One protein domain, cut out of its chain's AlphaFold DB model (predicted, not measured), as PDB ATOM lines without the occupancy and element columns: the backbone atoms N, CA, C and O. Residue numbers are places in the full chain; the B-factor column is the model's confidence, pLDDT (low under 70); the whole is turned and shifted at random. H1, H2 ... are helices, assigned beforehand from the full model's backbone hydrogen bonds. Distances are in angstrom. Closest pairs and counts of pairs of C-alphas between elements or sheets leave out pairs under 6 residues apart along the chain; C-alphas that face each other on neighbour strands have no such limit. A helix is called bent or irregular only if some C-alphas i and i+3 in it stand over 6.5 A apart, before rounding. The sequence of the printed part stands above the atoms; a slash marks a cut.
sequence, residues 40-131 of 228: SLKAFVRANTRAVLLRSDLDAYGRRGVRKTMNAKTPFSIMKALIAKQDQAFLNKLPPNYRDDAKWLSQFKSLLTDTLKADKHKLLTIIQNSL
ATOM      1  N   SER A  40      92.023 -86.408  38.415       88.19
ATOM      2  CA  SER A  40      90.941 -85.429  38.577       88.19
ATOM      3  C   SER A  40      90.198 -85.603  39.902       88.19
ATOM      4  O   SER A  40      89.941 -84.618  40.588       88.19
ATOM      5  N   LEU A  41      89.920 -86.845  40.310       89.88
ATOM      6  CA  LEU A  41      89.282 -87.137  41.591       89.88
ATOM      7  C   LEU A  41      90.211 -86.802  42.765       89.88
ATOM      8  O   LEU A  41      89.758 -86.239  43.760       89.88
ATOM      9  N   LYS A  42      91.519 -87.068  42.644       91.12
ATOM     10  CA  LYS A  42      92.500 -86.682  43.676       91.12
ATOM     11  C   LYS A  42      92.536 -85.163  43.874       91.12
ATOM     12  O   LYS A  42      92.522 -84.691  45.010       91.12
ATOM     13  N   ALA A  43      92.581 -84.402  42.779       91.31
ATOM     14  CA  ALA A  43      92.561 -82.940  42.807       91.31
ATOM     15  C   ALA A  43      91.242 -82.412  43.389       91.31
ATOM     16  O   ALA A  43      91.261 -81.567  44.283       91.31
ATOM     17  N   PHE A  44      90.115 -82.985  42.957       92.50
ATOM     18  CA  PHE A  44      88.786 -82.643  43.451       92.50
ATOM     19  C   PHE A  44      88.664 -82.833  44.967       92.50
ATOM     20  O   PHE A  44      88.231 -81.920  45.671       92.50
ATOM     21  N   VAL A  45      89.090 -83.989  45.488       92.25
ATOM     22  CA  VAL A  45      89.050 -84.261  46.929       92.25
ATOM     23  C   VAL A  45      89.909 -83.258  47.685       92.25
ATOM     24  O   VAL A  45      89.424 -82.665  48.644       92.25
ATOM     25  N   ARG A  46      91.148 -83.001  47.248       90.50
ATOM     26  CA  ARG A  46      92.035 -82.030  47.912       90.50
ATOM     27  C   ARG A  46      91.443 -80.625  47.949       90.50
ATOM     28  O   ARG A  46      91.443 -80.010  49.009       90.50
ATOM     29  N   ALA A  47      90.900 -80.152  46.829       91.12
ATOM     30  CA  ALA A  47      90.297 -78.825  46.738       91.12
ATOM     31  C   ALA A  47      89.090 -78.671  47.681       91.12
ATOM     32  O   ALA A  47      88.934 -77.645  48.336       91.12
ATOM     33  N   ASN A  48      88.269 -79.717  47.800       91.00
ATOM     34  CA  ASN A  48      87.024 -79.657  48.563       91.00
ATOM     35  C   ASN A  48      87.164 -80.095  50.027       91.00
ATOM     36  O   ASN A  48      86.264 -79.834  50.822       91.00
ATOM     37  N   THR A  49      88.268 -80.742  50.421       90.75
ATOM     38  CA  THR A  49      88.423 -81.300  51.778       90.75
ATOM     39  C   THR A  49      88.276 -80.223  52.849       90.75
ATOM     40  O   THR A  49      87.508 -80.404  53.792       90.75
ATOM     41  N   ARG A  50      88.933 -79.070  52.683       86.44
ATOM     42  CA  ARG A  50      88.840 -77.956  53.641       86.44
ATOM     43  C   ARG A  50      87.421 -77.409  53.747       86.44
ATOM     44  O   ARG A  50      86.910 -77.265  54.851       86.44
ATOM     45  N   ALA A  51      86.770 -77.174  52.608       89.69
ATOM     46  CA  ALA A  51      85.396 -76.683  52.575       89.69
ATOM     47  C   ALA A  51      84.436 -77.653  53.279       89.69
ATOM     48  O   ALA A  51      83.598 -77.222  54.060       89.69
ATOM     49  N   VAL A  52      84.597 -78.964  53.068       90.94
ATOM     50  CA  VAL A  52      83.782 -79.999  53.721       90.94
ATOM     51  C   VAL A  52      83.986 -80.024  55.239       90.94
ATOM     52  O   VAL A  52      83.014 -80.209  55.967       90.94
ATOM     53  N   LEU A  53      85.214 -79.817  55.724       87.31
ATOM     54  CA  LEU A  53      85.521 -79.795  57.160       87.31
ATOM     55  C   LEU A  53      84.985 -78.557  57.889       87.31
ATOM     56  O   LEU A  53      84.784 -78.616  59.099       87.31
ATOM     57  N   LEU A  54      84.756 -77.457  57.171       88.56
ATOM     58  CA  LEU A  54      84.270 -76.192  57.731       88.56
ATOM     59  C   LEU A  54      82.740 -76.059  57.706       88.56
ATOM     60  O   LEU A  54      82.203 -75.028  58.105       88.56
ATOM     61  N   ARG A  55      82.019 -77.077  57.227       87.00
ATOM     62  CA  ARG A  55      80.555 -77.038  57.160       87.00
ATOM     63  C   ARG A  55      79.933 -77.064  58.555       87.00
ATOM     64  O   ARG A  55      80.249 -77.936  59.358       87.00
ATOM     65  N   SER A  56      78.985 -76.160  58.800       85.69
ATOM     66  CA  SER A  56      78.218 -76.091  60.052       85.69
ATOM     67  C   SER A  56      77.278 -77.281  60.257       85.69
ATOM     68  O   SER A  56      76.929 -77.598  61.388       85.69
ATOM     69  N   ASP A  57      76.887 -77.960  59.177       88.00
ATOM     70  CA  ASP A  57      76.005 -79.126  59.206       88.00
ATOM     71  C   ASP A  57      76.758 -80.464  59.297       88.00
ATOM     72  O   ASP A  57      76.189 -81.512  58.996       88.00
ATOM     73  N   LEU A  58      78.044 -80.445  59.657       87.88
ATOM     74  CA  LEU A  58      78.863 -81.645  59.774       87.88
ATOM     75  C   LEU A  58      78.620 -82.343  61.121       87.88
ATOM     76  O   LEU A  58      79.014 -81.847  62.173       87.88
ATOM     77  N   ASP A  59      78.038 -83.540  61.089       84.56
ATOM     78  CA  ASP A  59      77.727 -84.295  62.306       84.56
ATOM     79  C   ASP A  59      78.982 -84.914  62.942       84.56
ATOM     80  O   ASP A  59      79.094 -85.017  64.165       84.56
ATOM     81  N   ALA A  60      79.928 -85.406  62.139       81.12
ATOM     82  CA  ALA A  60      81.129 -86.059  62.659       81.12
ATOM     83  C   ALA A  60      82.303 -85.999  61.681       81.12
ATOM     84  O   ALA A  60      82.173 -86.378  60.523       81.12
ATOM     85  N   TYR A  61      83.488 -85.653  62.188       76.12
ATOM     86  CA  TYR A  61      84.734 -85.566  61.413       76.12
ATOM     87  C   TYR A  61      85.327 -86.924  60.997       76.12
ATOM     88  O   TYR A  61      86.216 -86.982  60.152       76.12
ATOM     89  N   GLY A  62      84.853 -88.030  61.573       67.56
ATOM     90  CA  GLY A  62      85.420 -89.355  61.346       67.56
ATOM     91  C   GLY A  62      84.610 -90.473  61.994       67.56
ATOM     92  O   GLY A  62      83.414 -90.333  62.254       67.56
ATOM     93  N   ARG A  63      85.265 -91.609  62.250       61.31
ATOM     94  CA  ARG A  63      84.616 -92.796  62.819       61.31
ATOM     95  C   ARG A  63      84.285 -92.554  64.301       61.31
ATOM     96  O   ARG A  63      85.183 -92.467  65.132       61.31
ATOM     97  N   ARG A  64      82.997 -92.455  64.640       56.34
ATOM     98  CA  ARG A  64      82.511 -92.233  66.013       56.34
ATOM     99  C   ARG A  64      82.362 -93.579  66.757       56.34
ATOM    100  O   ARG A  64      81.258 -94.071  66.947       56.34
ATOM    101  N   GLY A  65      83.479 -94.204  67.145       57.25
ATOM    102  CA  GLY A  65      83.487 -95.446  67.943       57.25
ATOM    103  C   GLY A  65      82.688 -96.624  67.345       57.25
ATOM    104  O   GLY A  65      82.554 -96.741  66.128       57.25
ATOM    105  N   VAL A  66      82.169 -97.506  68.212       54.34
ATOM    106  CA  VAL A  66      81.439 -98.753  67.865       54.34
ATOM    107  C   VAL A  66      80.109 -98.493  67.137       54.34
ATOM    108  O   VAL A  66      79.592 -99.365  66.440       54.34
ATOM    109  N   ARG A  67      79.541 -97.285  67.243       56.41
ATOM    110  CA  ARG A  67      78.246 -96.964  66.632       56.41
ATOM    111  C   ARG A  67      78.442 -96.535  65.180       56.41
ATOM    112  O   ARG A  67      79.015 -95.483  64.898       56.41
ATOM    113  N   LYS A  68      77.929 -97.339  64.244       57.44
ATOM    114  CA  LYS A  68      77.833 -96.956  62.831       57.44
ATOM    115  C   LYS A  68      76.995 -95.682  62.735       57.44
ATOM    116  O   LYS A  68      75.821 -95.666  63.087       57.44
ATOM    117  N   THR A  69      77.596 -94.619  62.229       61.75
ATOM    118  CA  THR A  69      76.911 -93.372  61.906       61.75
ATOM    119  C   THR A  69      76.137 -93.544  60.596       61.75
ATOM    120  O   THR A  69      76.549 -93.008  59.571       61.75
ATOM    121  N   MET A  70      75.077 -94.360  60.586       60.19
ATOM    122  CA  MET A  70      74.401 -94.738  59.331       60.19
ATOM    123  C   MET A  70      73.781 -93.542  58.595       60.19
ATOM    124  O   MET A  70      73.770 -93.549  57.371       60.19
ATOM    125  N   ASN A  71      73.395 -92.486  59.323       69.12
ATOM    126  CA  ASN A  71      72.782 -91.281  58.749       69.12
ATOM    127  C   ASN A  71      73.580 -89.994  59.017       69.12
ATOM    128  O   ASN A  71      73.088 -88.909  58.724       69.12
ATOM    129  N   ALA A  72      74.780 -90.083  59.603       78.81
ATOM    130  CA  ALA A  72      75.516 -88.871  59.951       78.81
ATOM    131  C   ALA A  72      76.207 -88.273  58.725       78.81
ATOM    132  O   ALA A  72      76.859 -88.977  57.942       78.81
ATOM    133  N   LYS A  73      76.146 -86.950  58.629       86.75
ATOM    134  CA  LYS A  73      76.918 -86.134  57.702       86.75
ATOM    135  C   LYS A  73      78.384 -86.167  58.114       86.75
ATOM    136  O   LYS A  73      78.854 -85.428  58.973       86.75
ATOM    137  N   THR A  74      79.106 -87.087  57.497       87.88
ATOM    138  CA  THR A  74      80.561 -87.231  57.604       87.88
ATOM    139  C   THR A  74      81.247 -86.622  56.385       87.88
ATOM    140  O   THR A  74      80.624 -86.568  55.314       87.88
ATOM    141  N   PRO A  75      82.549 -86.275  56.468       89.56
ATOM    142  CA  PRO A  75      83.307 -85.827  55.305       89.56
ATOM    143  C   PRO A  75      83.195 -86.798  54.130       89.56
ATOM    144  O   PRO A  75      83.065 -86.378  52.985       89.56
ATOM    145  N   PHE A  76      83.145 -88.101  54.420       88.69
ATOM    146  CA  PHE A  76      82.950 -89.140  53.417       88.69
ATOM    147  C   PHE A  76      81.595 -89.037  52.707       88.69
ATOM    148  O   PHE A  76      81.541 -89.005  51.479       88.69
ATOM    149  N   SER A  77      80.499 -88.967  53.468       88.44
ATOM    150  CA  SER A  77      79.146 -88.875  52.899       88.44
ATOM    151  C   SER A  77      78.936 -87.589  52.097       88.44
ATOM    152  O   SER A  77      78.373 -87.633  51.004       88.44
ATOM    153  N   ILE A  78      79.458 -86.460  52.591       90.88
ATOM    154  CA  ILE A  78      79.356 -85.165  51.918       90.88
ATOM    155  C   ILE A  78      80.184 -85.185  50.636       90.88
ATOM    156  O   ILE A  78      79.677 -84.802  49.586       90.88
ATOM    157  N   MET A  79      81.419 -85.695  50.675       91.75
ATOM    158  CA  MET A  79      82.254 -85.801  49.479       91.75
ATOM    159  C   MET A  79      81.625 -86.729  48.429       91.75
ATOM    160  O   MET A  79      81.634 -86.400  47.246       91.75
ATOM    161  N   LYS A  80      80.999 -87.845  48.840       90.31
ATOM    162  CA  LYS A  80      80.250 -88.732  47.929       90.31
ATOM    163  C   LYS A  80      79.090 -87.988  47.254       90.31
ATOM    164  O   LYS A  80      78.906 -88.117  46.045       90.31
ATOM    165  N   ALA A  81      78.348 -87.181  48.014       90.50
ATOM    166  CA  ALA A  81      77.270 -86.352  47.481       90.50
ATOM    167  C   ALA A  81      77.780 -85.238  46.548       90.50
ATOM    168  O   ALA A  81      77.123 -84.933  45.559       90.50
ATOM    169  N   LEU A  82      78.950 -84.652  46.823       92.38
ATOM    170  CA  LEU A  82      79.571 -83.642  45.959       92.38
ATOM    171  C   LEU A  82      80.039 -84.232  44.625       92.38
ATOM    172  O   LEU A  82      79.811 -83.618  43.588       92.38
ATOM    173  N   ILE A  83      80.631 -85.430  44.645       91.56
ATOM    174  CA  ILE A  83      81.020 -86.158  43.429       91.56
ATOM    175  C   ILE A  83      79.788 -86.456  42.578       91.56
ATOM    176  O   ILE A  83      79.807 -86.236  41.376       91.56
ATOM    177  N   ALA A  84      78.694 -86.902  43.201       89.50
ATOM    178  CA  ALA A  84      77.442 -87.197  42.510       89.50
ATOM    179  C   ALA A  84      76.797 -85.982  41.814       89.50
ATOM    180  O   ALA A  84      75.946 -86.185  40.955       89.50
ATOM    181  N   LYS A  85      77.179 -84.755  42.193       91.88
ATOM    182  CA  LYS A  85      76.698 -83.492  41.611       91.88
ATOM    183  C   LYS A  85      77.633 -82.907  40.543       91.88
ATOM    184  O   LYS A  85      77.340 -81.829  40.039       91.88
ATOM    185  N   GLN A  86      78.768 -83.547  40.255       91.00
ATOM    186  CA  GLN A  86      79.687 -83.086  39.210       91.00
ATOM    187  C   GLN A  86      79.109 -83.307  37.808       91.00
ATOM    188  O   GLN A  86      78.125 -84.023  37.625       91.00
ATOM    189  N   ASP A  87      79.739 -82.682  36.818       92.19
ATOM    190  CA  ASP A  87      79.399 -82.803  35.407       92.19
ATOM    191  C   ASP A  87      79.583 -84.233  34.874       92.19
ATOM    192  O   ASP A  87      80.390 -85.026  35.371       92.19
ATOM    193  N   GLN A  88      78.853 -84.562  33.805       88.50
ATOM    194  CA  GLN A  88      78.895 -85.903  33.223       88.50
ATOM    195  C   GLN A  88      80.288 -86.261  32.683       88.50
ATOM    196  O   GLN A  88      80.689 -87.420  32.753       88.50
ATOM    197  N   ALA A  89      81.064 -85.283  32.201       88.06
ATOM    198  CA  ALA A  89      82.420 -85.534  31.718       88.06
ATOM    199  C   ALA A  89      83.381 -85.903  32.861       88.06
ATOM    200  O   ALA A  89      84.286 -86.717  32.663       88.06
ATOM    201  N   PHE A  90      83.184 -85.369  34.069       88.06
ATOM    202  CA  PHE A  90      83.870 -85.835  35.272       88.06
ATOM    203  C   PHE A  90      83.403 -87.230  35.695       88.06
ATOM    204  O   PHE A  90      84.242 -88.084  35.990       88.06
ATOM    205  N   LEU A  91      82.092 -87.488  35.695       87.81
ATOM    206  CA  LEU A  91      81.527 -88.781  36.097       87.81
ATOM    207  C   LEU A  91      81.948 -89.927  35.170       87.81
ATOM    208  O   LEU A  91      82.236 -91.016  35.658       87.81
ATOM    209  N   ASN A  92      82.081 -89.673  33.868       87.38
ATOM    210  CA  ASN A  92      82.543 -90.659  32.884       87.38
ATOM    211  C   ASN A  92      84.000 -91.110  33.106       87.38
ATOM    212  O   ASN A  92      84.416 -92.123  32.554       87.38
ATOM    213  N   LYS A  93      84.787 -90.382  33.912       87.81
ATOM    214  CA  LYS A  93      86.156 -90.779  34.297       87.81
ATOM    215  C   LYS A  93      86.172 -91.785  35.450       87.81
ATOM    216  O   LYS A  93      87.239 -92.289  35.798       87.81
ATOM    217  N   LEU A  94      85.032 -92.020  36.101       87.19
ATOM    218  CA  LEU A  94      84.892 -92.961  37.206       87.19
ATOM    219  C   LEU A  94      84.429 -94.327  36.680       87.19
ATOM    220  O   LEU A  94      83.768 -94.387  35.645       87.19
ATOM    221  N   PRO A  95      84.734 -95.426  37.393       84.25
ATOM    222  CA  PRO A  95      84.239 -96.741  37.010       84.25
ATOM    223  C   PRO A  95      82.704 -96.775  36.898       84.25
ATOM    224  O   PRO A  95      82.013 -96.153  37.720       84.25
ATOM    225  N   PRO A  96      82.147 -97.530  35.935       79.38
ATOM    226  CA  PRO A  96      80.717 -97.799  35.913       79.38
ATOM    227  C   PRO A  96      80.320 -98.474  37.235       79.38
ATOM    228  O   PRO A  96      81.019 -99.354  37.728       79.38
ATOM    229  N   ASN A  97      79.229 -98.014  37.850       84.75
ATOM    230  CA  ASN A  97      78.767 -98.444  39.180       84.75
ATOM    231  C   ASN A  97      79.715 -98.148  40.365       84.75
ATOM    232  O   ASN A  97      79.601 -98.774  41.419       84.75
ATOM    233  N   TYR A  98      80.575 -97.123  40.273       84.50
ATOM    234  CA  TYR A  98      81.458 -96.708  41.382       84.50
ATOM    235  C   TYR A  98      80.734 -96.465  42.726       84.50
ATOM    236  O   TYR A  98      81.352 -96.491  43.790       84.50
ATOM    237  N   ARG A  99      79.424 -96.176  42.702       83.38
ATOM    238  CA  ARG A  99      78.628 -95.898  43.908       83.38
ATOM    239  C   ARG A  99      78.463 -97.112  44.815       83.38
ATOM    240  O   ARG A  99      78.378 -96.893  46.031       83.38
ATOM    241  N   ASP A 100      78.452 -98.303  44.225       85.44
ATOM    242  CA  ASP A 100      78.162 -99.580  44.882       85.44
ATOM    243  C   ASP A 100      79.368-100.532  44.860       85.44
ATOM    244  O   ASP A 100      79.405-101.503  45.614       85.44
ATOM    245  N   ASP A 101      80.404-100.217  44.076       88.00
ATOM    246  CA  ASP A 101      81.665-100.955  44.082       88.00
ATOM    247  C   ASP A 101      82.407-100.798  45.424       88.00
ATOM    248  O   ASP A 101      82.976 -99.751  45.759       88.00
ATOM    249  N   ALA A 102      82.439-101.885  46.197       87.75
ATOM    250  CA  ALA A 102      83.109-101.953  47.489       87.75
ATOM    251  C   ALA A 102      84.624-101.689  47.401       87.75
ATOM    252  O   ALA A 102      85.184-101.054  48.304       87.75
ATOM    253  N   LYS A 103      85.292-102.134  46.325       88.62
ATOM    254  CA  LYS A 103      86.733-101.924  46.127       88.62
ATOM    255  C   LYS A 103      87.011-100.445  45.885       88.62
ATOM    256  O   LYS A 103      87.857 -99.863  46.572       88.62
ATOM    257  N   TRP A 104      86.246 -99.813  44.994       88.94
ATOM    258  CA  TRP A 104      86.357 -98.377  44.736       88.94
ATOM    259  C   TRP A 104      86.052 -97.550  45.987       88.94
ATOM    260  O   TRP A 104      86.820 -96.654  46.341       88.94
ATOM    261  N   LEU A 105      84.982 -97.880  46.718       88.62
ATOM    262  CA  LEU A 105      84.617 -97.187  47.956       88.62
ATOM    263  C   LEU A 105      85.717 -97.289  49.018       88.62
ATOM    264  O   LEU A 105      85.940 -96.323  49.748       88.62
ATOM    265  N   SER A 106      86.406 -98.427  49.114       87.75
ATOM    266  CA  SER A 106      87.545 -98.606  50.021       87.75
ATOM    267  C   SER A 106      88.731 -97.722  49.625       87.75
ATOM    268  O   SER A 106      89.239 -96.959  50.449       87.75
ATOM    269  N   GLN A 107      89.111 -97.731  48.343       88.44
ATOM    270  CA  GLN A 107      90.184 -96.884  47.811       88.44
ATOM    271  C   GLN A 107      89.867 -95.392  47.997       88.44
ATOM    272  O   GLN A 107      90.707 -94.619  48.459       88.44
ATOM    273  N   PHE A 108      88.630 -94.983  47.720       90.19
ATOM    274  CA  PHE A 108      88.169 -93.612  47.913       90.19
ATOM    275  C   PHE A 108      88.189 -93.193  49.394       90.19
ATOM    276  O   PHE A 108      88.634 -92.088  49.715       90.19
ATOM    277  N   LYS A 109      87.781 -94.080  50.316       88.88
ATOM    278  CA  LYS A 109      87.927 -93.855  51.767       88.88
ATOM    279  C   LYS A 109      89.385 -93.666  52.166       88.88
ATOM    280  O   LYS A 109      89.663 -92.755  52.950       88.88
ATOM    281  N   SER A 110      90.291 -94.495  51.647       91.06
ATOM    282  CA  SER A 110      91.729 -94.366  51.910       91.06
ATOM    283  C   SER A 110      92.229 -93.003  51.453       91.06
ATOM    284  O   SER A 110      92.762 -92.249  52.257       91.06
ATOM    285  N   LEU A 111      91.931 -92.619  50.210       91.94
ATOM    286  CA  LEU A 111      92.366 -91.344  49.646       91.94
ATOM    287  C   LEU A 111      91.877 -90.132  50.451       91.94
ATOM    288  O   LEU A 111      92.636 -89.188  50.689       91.94
ATOM    289  N   LEU A 112      90.611 -90.141  50.875       89.62
ATOM    290  CA  LEU A 112      90.077 -89.075  51.716       89.62
ATOM    291  C   LEU A 112      90.790 -89.047  53.074       89.62
ATOM    292  O   LEU A 112      91.164 -87.977  53.545       89.62
ATOM    293  N   THR A 113      91.029 -90.211  53.677       88.88
ATOM    294  CA  THR A 113      91.730 -90.329  54.964       88.88
ATOM    295  C   THR A 113      93.167 -89.824  54.873       88.88
ATOM    296  O   THR A 113      93.599 -89.058  55.734       88.88
ATOM    297  N   ASP A 114      93.892 -90.178  53.813       90.69
ATOM    298  CA  ASP A 114      95.268 -89.736  53.581       90.69
ATOM    299  C   ASP A 114      95.338 -88.226  53.364       90.69
ATOM    300  O   ASP A 114      96.204 -87.549  53.918       90.69
ATOM    301  N   THR A 115      94.375 -87.671  52.624       90.25
ATOM    302  CA  THR A 115      94.262 -86.221  52.421       90.25
ATOM    303  C   THR A 115      93.997 -85.497  53.742       90.25
ATOM    304  O   THR A 115      94.675 -84.519  54.054       90.25
ATOM    305  N   LEU A 116      93.074 -86.012  54.560       89.25
ATOM    306  CA  LEU A 116      92.786 -85.479  55.895       89.25
ATOM    307  C   LEU A 116      94.007 -85.559  56.817       89.25
ATOM    308  O   LEU A 116      94.291 -84.616  57.554       89.25
ATOM    309  N   LYS A 117      94.754 -86.666  56.770       89.38
ATOM    310  CA  LYS A 117      95.972 -86.860  57.562       89.38
ATOM    311  C   LYS A 117      97.069 -85.881  57.145       89.38
ATOM    312  O   LYS A 117      97.709 -85.293  58.016       89.38
ATOM    313  N   ALA A 118      97.253 -85.673  55.844       89.12
ATOM    314  CA  ALA A 118      98.215 -84.714  55.315       89.12
ATOM    315  C   ALA A 118      97.864 -83.278  55.727       89.12
ATOM    316  O   ALA A 118      98.732 -82.546  56.197       89.12
ATOM    317  N   ASP A 119      96.598 -82.877  55.611       86.12
ATOM    318  CA  ASP A 119      96.168 -81.533  56.000       86.12
ATOM    319  C   ASP A 119      96.220 -81.321  57.518       86.12
ATOM    320  O   ASP A 119      96.678 -80.269  57.961       86.12
ATOM    321  N   LYS A 120      95.878 -82.337  58.324       87.44
ATOM    322  CA  LYS A 120      96.127 -82.322  59.774       87.44
ATOM    323  C   LYS A 120      97.602 -82.057  60.074       87.44
ATOM    324  O   LYS A 120      97.902 -81.247  60.943       87.44
ATOM    325  N   HIS A 121      98.512 -82.749  59.389       88.81
ATOM    326  CA  HIS A 121      99.943 -82.583  59.623       88.81
ATOM    327  C   HIS A 121     100.424 -81.184  59.226       88.81
ATOM    328  O   HIS A 121     101.090 -80.539  60.022       88.81
ATOM    329  N   LYS A 122     100.002 -80.659  58.068       88.06
ATOM    330  CA  LYS A 122     100.318 -79.280  57.655       88.06
ATOM    331  C   LYS A 122      99.859 -78.249  58.684       88.06
ATOM    332  O   LYS A 122     100.618 -77.347  59.017       88.06
ATOM    333  N   LEU A 123      98.630 -78.379  59.185       84.00
ATOM    334  CA  LEU A 123      98.103 -77.481  60.214       84.00
ATOM    335  C   LEU A 123      98.907 -77.591  61.509       84.00
ATOM    336  O   LEU A 123      99.244 -76.572  62.099       84.00
ATOM    337  N   LEU A 124      99.260 -78.810  61.918       84.44
ATOM    338  CA  LEU A 124     100.114 -79.030  63.081       84.44
ATOM    339  C   LEU A 124     101.477 -78.347  62.913       84.44
ATOM    340  O   LEU A 124     101.909 -77.656  63.827       84.44
ATOM    341  N   THR A 125     102.117 -78.487  61.751       87.19
ATOM    342  CA  THR A 125     103.394 -77.829  61.443       87.19
ATOM    343  C   THR A 125     103.272 -76.309  61.481       87.19
ATOM    344  O   THR A 125     104.126 -75.650  62.059       87.19
ATOM    345  N   ILE A 126     102.203 -75.736  60.916       85.38
ATOM    346  CA  ILE A 126     101.957 -74.286  60.984       85.38
ATOM    347  C   ILE A 126     101.835 -73.839  62.441       85.38
ATOM    348  O   ILE A 126     102.489 -72.879  62.829       85.38
ATOM    349  N   ILE A 127     101.053 -74.560  63.253       82.19
ATOM    350  CA  ILE A 127     100.881 -74.256  64.679       82.19
ATOM    351  C   ILE A 127     102.231 -74.318  65.402       82.19
ATOM    352  O   ILE A 127     102.583 -73.375  66.104       82.19
ATOM    353  N   GLN A 128     103.007 -75.383  65.188       81.44
ATOM    354  CA  GLN A 128     104.335 -75.562  65.782       81.44
ATOM    355  C   GLN A 128     105.308 -74.446  65.393       81.44
ATOM    356  O   GLN A 128     106.003 -73.933  66.258       81.44
ATOM    357  N   ASN A 129     105.315 -74.032  64.127       80.44
ATOM    358  CA  ASN A 129     106.173 -72.950  63.643       80.44
ATOM    359  C   ASN A 129     105.706 -71.563  64.113       80.44
ATOM    360  O   ASN A 129     106.507 -70.638  64.176       80.44
ATOM    361  N   SER A 130     104.411 -71.402  64.401       76.19
ATOM    362  CA  SER A 130     103.833 -70.156  64.924       76.19
ATOM    363  C   SER A 130     103.954 -70.009  66.444       76.19
ATOM    364  O   SER A 130     103.659 -68.944  66.982       76.19
ATOM    365  N   LEU A 131     104.368 -71.067  67.143       72.50
ATOM    366  CA  LEU A 131     104.670 -71.025  68.568       72.50
ATOM    367  C   LEU A 131     106.108 -70.513  68.760       72.50
ATOM    368  O   LEU A 131     106.994 -70.921  68.012       72.50
TER     369      LEU A 131
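This is residues 40 to 131 of the 228 residues of an uncharacterized protein of Puccinia coronata f. sp. avenae (UniProt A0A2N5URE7). One long helix, H4, makes the longest axis; H1 crosses it near residues 111 to 116, H2 packs on H1, and residues 120 to 131, of which 120 to 130 belong to H4, stick out as an arm. A long loop, residues 54 to 74, joins H1 to H2, and the small H3 lies on the way from H2 to H4. The printed part has 92 residues with four named helices, H1, H2, H3, H4 along the chain, and no named strand: all helix. It is only just compact, close to loose, with a radius of gyration of the C-alphas of 14.6 A, and only just elongated, spanning 48 by 32 by 25 A.

H4, residues 102 to 130, is 41.8 A long, from C-alpha 102 at (83.109, -101.953, 47.489) to C-alpha 130 at (103.833, -70.156, 64.924). H1, residues 40 to 53, begins at C-alpha 40 at (90.941, -85.429, 38.577) and is 20.2 A long; it is irregular, with C-alphas 47 and 50 7.1 A apart. H2, residues 75 to 84, measures 14.1 A, and H3, residues 88 to 91, 4.8 A.

H4 touches H1 with residues 111 to 116 alone, at a steep tilt of 57 degrees, the same way; the closest C-alphas, of Arg 46 and Thr 115, are 6.5 A apart. H1 touches H2, closest at the C-alphas of Val 52 and Pro 75, 6.1 A, at a steep tilt of 49 degrees, opposite ways. H2 and H4 are close but not clearly touching, with the C-alphas of Phe 76 and Lys 109 closest at 7.1 A. H3 and H4 are apart. Every O i to N i+4 pair is within hydrogen-bond range in H2 and H4, 8 of 10 in H1; H3 is too short for one.

The two C-alphas farthest apart, of Pro 96 and Leu 131, are 48.5 A apart. The printed part has no cut. The link from H1 to H2 is long, with 21 residues. Residues 62 to 71 have pLDDT under 70.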